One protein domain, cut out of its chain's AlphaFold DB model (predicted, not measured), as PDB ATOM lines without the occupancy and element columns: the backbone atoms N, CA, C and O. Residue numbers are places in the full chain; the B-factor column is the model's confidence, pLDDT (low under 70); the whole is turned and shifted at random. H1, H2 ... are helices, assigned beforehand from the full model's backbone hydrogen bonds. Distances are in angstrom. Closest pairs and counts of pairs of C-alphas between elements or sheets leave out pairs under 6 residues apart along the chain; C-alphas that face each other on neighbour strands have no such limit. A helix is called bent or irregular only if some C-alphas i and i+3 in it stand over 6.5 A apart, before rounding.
ATOM      1  N   ARG A 549      10.335   4.983 -18.729       59.44
ATOM      2  CA  ARG A 549       9.092   4.291 -19.140       59.44
ATOM      3  C   ARG A 549       9.127   2.774 -18.951       59.44
ATOM      4  O   ARG A 549       8.084   2.193 -18.688       59.44
ATOM      5  N   PHE A 550      10.273   2.129 -19.138       56.56
ATOM      6  CA  PHE A 550      10.416   0.686 -18.970       56.56
ATOM      7  C   PHE A 550      10.379   0.280 -17.497       56.56
ATOM      8  O   PHE A 550       9.585  -0.583 -17.140       56.56
ATOM      9  N   ILE A 551      11.163   0.953 -16.652       57.12
ATOM     10  CA  ILE A 551      11.165   0.762 -15.195       57.12
ATOM     11  C   ILE A 551       9.767   1.024 -14.642       57.12
ATOM     12  O   ILE A 551       9.218   0.223 -13.902       57.12
ATOM     13  N   ASN A 552       9.134   2.087 -15.131       57.22
ATOM     14  CA  ASN A 552       7.760   2.422 -14.806       57.22
ATOM     15  C   ASN A 552       6.727   1.381 -15.289       57.22
ATOM     16  O   ASN A 552       5.584   1.428 -14.876       57.22
ATOM     17  N   HIS A 553       7.056   0.451 -16.179       55.53
ATOM     18  CA  HIS A 553       6.124  -0.600 -16.614       55.53
ATOM     19  C   HIS A 553       6.449  -1.976 -16.026       55.53
ATOM     20  O   HIS A 553       5.613  -2.882 -16.088       55.53
ATOM     21  N   LEU A 554       7.639  -2.135 -15.446       49.88
ATOM     22  CA  LEU A 554       8.005  -3.282 -14.634       49.88
ATOM     23  C   LEU A 554       7.602  -2.998 -13.189       49.88
ATOM     24  O   LEU A 554       8.379  -2.490 -12.390       49.88
ATOM     25  N   ASP A 555       6.347  -3.317 -12.890       51.62
ATOM     26  CA  ASP A 555       5.761  -3.276 -11.552       51.62
ATOM     27  C   ASP A 555       6.499  -4.256 -10.625       51.62
ATOM     28  O   ASP A 555       6.131  -5.424 -10.505       51.62
ATOM     29  N   THR A 556       7.627  -3.823 -10.062       45.19
ATOM     30  CA  THR A 556       8.429  -4.630  -9.148       45.19
ATOM     31  C   THR A 556       8.940  -3.770  -8.004       45.19
ATOM     32  O   THR A 556       9.506  -2.699  -8.209       45.19
ATOM     33  N   ASN A 557       8.858  -4.323  -6.795       43.47
ATOM     34  CA  ASN A 557       9.603  -3.867  -5.617       43.47
ATOM     35  C   ASN A 557      11.139  -3.927  -5.821       43.47
ATOM     36  O   ASN A 557      11.892  -3.546  -4.935       43.47
ATOM     37  N   ASN A 558      11.603  -4.371  -6.998       49.09
ATOM     38  CA  ASN A 558      12.993  -4.459  -7.437       49.09
ATOM     39  C   ASN A 558      13.266  -3.484  -8.592       49.09
ATOM     40  O   ASN A 558      13.797  -3.871  -9.636       49.09
ATOM     41  N   VAL A 559      12.920  -2.208  -8.392       56.03
ATOM     42  CA  VAL A 559      13.255  -1.107  -9.312       56.03
ATOM     43  C   VAL A 559      14.720  -1.216  -9.752       56.03
ATOM     44  O   VAL A 559      14.988  -1.202 -10.948       56.03
ATOM     45  N   SER A 560      15.635  -1.492  -8.817       54.84
ATOM     46  CA  SER A 560      17.075  -1.668  -9.060       54.84
ATOM     47  C   SER A 560      17.424  -2.746 -10.096       54.84
ATOM     48  O   SER A 560      18.316  -2.536 -10.914       54.84
ATOM     49  N   PHE A 561      16.719  -3.883 -10.128       56.84
ATOM     50  CA  PHE A 561      16.948  -4.921 -11.140       56.84
ATOM     51  C   PHE A 561      16.468  -4.467 -12.514       56.84
ATOM     52  O   PHE A 561      17.180  -4.639 -13.499       56.84
ATOM     53  N   ALA A 562      15.277  -3.867 -12.584       64.38
ATOM     54  CA  ALA A 562      14.755  -3.323 -13.829       64.38
ATOM     55  C   ALA A 562      15.685  -2.239 -14.389       64.38
ATOM     56  O   ALA A 562      15.921  -2.222 -15.596       64.38
ATOM     57  N   GLU A 563      16.251  -1.378 -13.533       69.56
ATOM     58  CA  GLU A 563      17.227  -0.370 -13.952       69.56
ATOM     59  C   GLU A 563      18.516  -1.018 -14.463       69.56
ATOM     60  O   GLU A 563      18.929  -0.726 -15.582       69.56
ATOM     61  N   ASN A 564      19.104  -1.941 -13.694       73.06
ATOM     62  CA  ASN A 564      20.364  -2.601 -14.041       73.06
ATOM     63  C   ASN A 564      20.234  -3.455 -15.310       73.06
ATOM     64  O   ASN A 564      21.061  -3.365 -16.215       73.06
ATOM     65  N   PHE A 565      19.169  -4.251 -15.420       73.00
ATOM     66  CA  PHE A 565      18.887  -5.058 -16.606       73.00
ATOM     67  C   PHE A 565      18.634  -4.177 -17.829       73.00
ATOM     68  O   PHE A 565      19.133  -4.464 -18.921       73.00
ATOM     69  N   TYR A 566      17.888  -3.081 -17.656       80.25
ATOM     70  CA  TYR A 566      17.681  -2.139 -18.743       80.25
ATOM     71  C   TYR A 566      18.991  -1.489 -19.160       80.25
ATOM     72  O   TYR A 566      19.239  -1.402 -20.353       80.25
ATOM     73  N   ASP A 567      19.842  -1.075 -18.225       81.81
ATOM     74  CA  ASP A 567      21.102  -0.394 -18.526       81.81
ATOM     75  C   ASP A 567      22.080  -1.280 -19.305       81.81
ATOM     76  O   ASP A 567      22.714  -0.782 -20.241       81.81
ATOM     77  N   VAL A 568      22.121  -2.584 -19.002       82.75
ATOM     78  CA  VAL A 568      22.962  -3.587 -19.686       82.75
ATOM     79  C   VAL A 568      22.444  -3.942 -21.091       82.75
ATOM     80  O   VAL A 568      23.209  -4.406 -21.936       82.75
ATOM     81  N   CYS A 569      21.166  -3.695 -21.394       85.62
ATOM     82  CA  CYS A 569      20.611  -3.940 -22.725       85.62
ATOM     83  C   CYS A 569      21.143  -2.945 -23.775       85.62
ATOM     84  O   CYS A 569      21.227  -1.735 -23.537       85.62
ATOM     85  N   ASP A 570      21.404  -3.425 -24.993       92.00
ATOM     86  CA  ASP A 570      21.632  -2.540 -26.137       92.00
ATOM     87  C   ASP A 570      20.356  -1.751 -26.506       92.00
ATOM     88  O   ASP A 570      19.234  -2.092 -26.111       92.00
ATOM     89  N   ASP A 571      20.502  -0.673 -27.278       86.75
ATOM     90  CA  ASP A 571      19.380   0.201 -27.648       86.75
ATOM     91  C   ASP A 571      18.251  -0.536 -28.383       86.75
ATOM     92  O   ASP A 571      17.078  -0.158 -28.292       86.75
ATOM     93  N   HIS A 572      18.578  -1.595 -29.124       87.94
ATOM     94  CA  HIS A 572      17.587  -2.396 -29.838       87.94
ATOM     95  C   HIS A 572      16.741  -3.235 -28.879       87.94
ATOM     96  O   HIS A 572      15.509  -3.250 -28.974       87.94
ATOM     97  N   SER A 573      17.385  -3.880 -27.913       85.50
ATOM     98  CA  SER A 573      16.758  -4.675 -26.859       85.50
ATOM     99  C   SER A 573      15.933  -3.785 -25.938       85.50
ATOM    100  O   SER A 573      14.761  -4.080 -25.705       85.50
ATOM    101  N   LYS A 574      16.459  -2.615 -25.554       85.06
ATOM    102  CA  LYS A 574      15.729  -1.554 -24.835       85.06
ATOM    103  C   LYS A 574      14.432  -1.157 -25.542       85.06
ATOM    104  O   LYS A 574      13.378  -1.052 -24.905       85.06
ATOM    105  N   ARG A 575      14.466  -0.974 -26.870       84.75
ATOM    106  CA  ARG A 575      13.270  -0.662 -27.677       84.75
ATOM    107  C   ARG A 575      12.279  -1.824 -27.714       84.75
ATOM    108  O   ARG A 575      11.079  -1.585 -27.579       84.75
ATOM    109  N   LYS A 576      12.746  -3.065 -27.899       85.75
ATOM    110  CA  LYS A 576      11.885  -4.263 -27.886       85.75
ATOM    111  C   LYS A 576      11.204  -4.440 -26.530       85.75
ATOM    112  O   LYS A 576       9.983  -4.545 -26.480       85.75
ATOM    113  N   LEU A 577      11.975  -4.377 -25.452       82.81
ATOM    114  CA  LEU A 577      11.496  -4.449 -24.076       82.81
ATOM    115  C   LEU A 577      10.483  -3.342 -23.771       82.81
ATOM    116  O   LEU A 577       9.403  -3.625 -23.263       82.81
ATOM    117  N   SER A 578      10.758  -2.098 -24.179       83.62
ATOM    118  CA  SER A 578       9.808  -0.987 -24.023       83.62
ATOM    119  C   SER A 578       8.490  -1.235 -24.772       83.62
ATOM    120  O   SER A 578       7.415  -0.939 -24.248       83.62
ATOM    121  N   ARG A 579       8.533  -1.814 -25.982       86.00
ATOM    122  CA  ARG A 579       7.321  -2.189 -26.735       86.00
ATOM    123  C   ARG A 579       6.525  -3.281 -26.024       86.00
ATOM    124  O   ARG A 579       5.311  -3.145 -25.906       86.00
ATOM    125  N   VAL A 580       7.196  -4.323 -25.531       84.25
ATOM    126  CA  VAL A 580       6.556  -5.410 -24.775       84.25
ATOM    127  C   VAL A 580       5.927  -4.873 -23.491       84.25
ATOM    128  O   VAL A 580       4.773  -5.175 -23.209       84.25
ATOM    129  N   ALA A 581       6.635  -4.017 -22.756       82.38
ATOM    130  CA  ALA A 581       6.152  -3.433 -21.512       82.38
ATOM    131  C   ALA A 581       4.910  -2.546 -21.725       82.38
ATOM    132  O   ALA A 581       3.938  -2.641 -20.973       82.38
ATOM    133  N   ARG A 582       4.882  -1.743 -22.801       85.56
ATOM    134  CA  ARG A 582       3.687  -0.972 -23.195       85.56
ATOM    135  C   ARG A 582       2.523  -1.874 -23.578       85.56
ATOM    136  O   ARG A 582       1.396  -1.601 -23.182       85.56
ATOM    137  N   LEU A 583       2.794  -2.940 -24.329       87.56
ATOM    138  CA  LEU A 583       1.774  -3.905 -24.721       87.56
ATOM    139  C   LEU A 583       1.174  -4.589 -23.483       87.56
ATOM    140  O   LEU A 583      -0.042  -4.620 -23.342       87.56
ATOM    141  N   GLN A 584       2.008  -5.057 -22.547       85.75
ATOM    142  CA  GLN A 584       1.545  -5.644 -21.284       85.75
ATOM    143  C   GLN A 584       0.751  -4.639 -20.443       85.75
ATOM    144  O   GLN A 584      -0.296  -4.994 -19.914       85.75
ATOM    145  N   SER A 585       1.197  -3.383 -20.360       87.06
ATOM    146  CA  SER A 585       0.478  -2.328 -19.632       87.06
ATOM    147  C   SER A 585      -0.893  -2.051 -20.244       87.06
ATOM    148  O   SER A 585      -1.885  -1.998 -19.523       87.06
ATOM    149  N   ALA A 586      -0.974  -1.957 -21.574       89.31
ATOM    150  CA  ALA A 586      -2.240  -1.807 -22.284       89.31
ATOM    151  C   ALA A 586      -3.159  -3.020 -22.065       89.31
ATOM    152  O   ALA A 586      -4.348  -2.847 -21.819       89.31
ATOM    153  N   HIS A 587      -2.621  -4.245 -22.080       89.19
ATOM    154  CA  HIS A 587      -3.399  -5.444 -21.761       89.19
ATOM    155  C   HIS A 587      -3.920  -5.439 -20.321       89.19
ATOM    156  O   HIS A 587      -5.093  -5.739 -20.124       89.19
ATOM    157  N   LYS A 588      -3.090  -5.075 -19.335       91.06
ATOM    158  CA  LYS A 588      -3.492  -4.962 -17.923       91.06
ATOM    159  C   LYS A 588      -4.600  -3.922 -17.745       91.06
ATOM    160  O   LYS A 588      -5.604  -4.219 -17.115       91.06
ATOM    161  N   GLN A 589      -4.448  -2.737 -18.342       92.81
ATOM    162  CA  GLN A 589      -5.458  -1.673 -18.286       92.81
ATOM    163  C   GLN A 589      -6.765  -2.091 -18.963       92.81
ATOM    164  O   GLN A 589      -7.829  -1.923 -18.381       92.81
ATOM    165  N   ASN A 590      -6.693  -2.686 -20.157       93.00
ATOM    166  CA  ASN A 590      -7.877  -3.173 -20.862       93.00
ATOM    167  C   ASN A 590      -8.588  -4.271 -20.068       93.00
ATOM    168  O   ASN A 590      -9.807  -4.235 -19.939       93.00
ATOM    169  N   TRP A 591      -7.836  -5.231 -19.520       94.50
ATOM    170  CA  TRP A 591      -8.390  -6.278 -18.665       94.50
ATOM    171  C   TRP A 591      -9.083  -5.668 -17.445       94.50
ATOM    172  O   TRP A 591     -10.251  -5.956 -17.212       94.50
ATOM    173  N   LEU A 592      -8.411  -4.757 -16.740       94.81
ATOM    174  CA  LEU A 592      -8.928  -4.108 -15.538       94.81
ATOM    175  C   LEU A 592     -10.218  -3.337 -15.801       94.81
ATOM    176  O   LEU A 592     -11.214  -3.556 -15.122       94.81
ATOM    177  N   THR A 593     -10.218  -2.470 -16.815       94.88
ATOM    178  CA  THR A 593     -11.389  -1.677 -17.197       94.88
ATOM    179  C   THR A 593     -12.554  -2.570 -17.603       94.88
ATOM    180  O   THR A 593     -13.692  -2.331 -17.203       94.88
ATOM    181  N   ASN A 594     -12.292  -3.613 -18.393       95.25
ATOM    182  CA  ASN A 594     -13.352  -4.486 -18.873       95.25
ATOM    183  C   ASN A 594     -13.913  -5.371 -17.750       95.25
ATOM    184  O   ASN A 594     -15.127  -5.527 -17.671       95.25
ATOM    185  N   VAL A 595     -13.067  -5.923 -16.873       96.00
ATOM    186  CA  VAL A 595     -13.514  -6.717 -15.714       96.00
ATOM    187  C   VAL A 595     -14.263  -5.835 -14.723       96.00
ATOM    188  O   VAL A 595     -15.318  -6.229 -14.237       96.00
ATOM    189  N   TRP A 596     -13.778  -4.617 -14.473       96.06
ATOM    190  CA  TRP A 596     -14.470  -3.659 -13.618       96.06
ATOM    191  C   TRP A 596     -15.884  -3.361 -14.122       96.06
ATOM    192  O   TRP A 596     -16.818  -3.359 -13.330       96.06
ATOM    193  N   ARG A 597     -16.061  -3.199 -15.439       95.44
ATOM    194  CA  ARG A 597     -17.381  -2.986 -16.057       95.44
ATOM    195  C   ARG A 597     -18.350  -4.146 -15.852       95.44
ATOM    196  O   ARG A 597     -19.548  -3.904 -15.772       95.44
ATOM    197  N   LEU A 598     -17.870  -5.387 -15.728       94.56
ATOM    198  CA  LEU A 598     -18.753  -6.515 -15.401       94.56
ATOM    199  C   LEU A 598     -19.474  -6.273 -14.067       94.56
ATOM    200  O   LEU A 598     -20.673  -6.530 -13.954       94.56
TER     201      LEU A 598
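AT A GLANCE: This is residues 549 to 598 of the 970 residues of an uncharacterized protein of Trichomonas vaginalis (UniProt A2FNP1). The printed part is a lopsided V of two helices: a short one, H1, and a long one, H2, meet near their ends at a tight link, and residues 549 to 558, with no named element, curl into the opening between them. The far end of H2, residues 586 to 598, sticks out as a free arm. The 50 printed residues have two named helices, H1 then H2, with 38 residues in them, and no named strand; the class is all helix. The whole is loose, with a radius of gyration of the C-alphas of 13.0 A, and flat, spanning 42 by 23 by 10 A.

HOW THE PARTS SIT: After residues 549 to 558 comes H1, residues 559 to 568, and a tight link of 2 residues joins it to H2, residues 571 to 598. H1 and H2 are close but not clearly touching, with 1 pair of C-alphas within 8 A; their closest C-alphas, those of Tyr 566 and Lys 574, are 6.4 A apart. They run opposite ways at a tilt of 36 degrees, only just steep. Their centres are 18.9 A apart. In both H1 and H2 every O i to N i+4 pair is within hydrogen-bond range.

IN THESE COORDINATES: The printed part begins at Arg 549, C-alpha at (9.092, 4.291, -19.140). H1 begins at Val 559, C-alpha at (13.255, -1.107, -9.312), and measures 14.4 A from first to last C-alpha. H2 measures 40.6 A, from Asp 571 to Leu 598, C-alpha at (-18.753, -6.515, -15.401). Neither helix is bent.

THE WHOLE: The two C-alphas farthest apart, those of Val 568 and Leu 598, are 42.0 A apart. Without the free residues 586 to 598 the body spans 25 by 22 by 10 A. The printed part has no cut. The mean pLDDT of the printed part is 77.9; residues 549 to 563 are under 70, and H2 has a mean of 89.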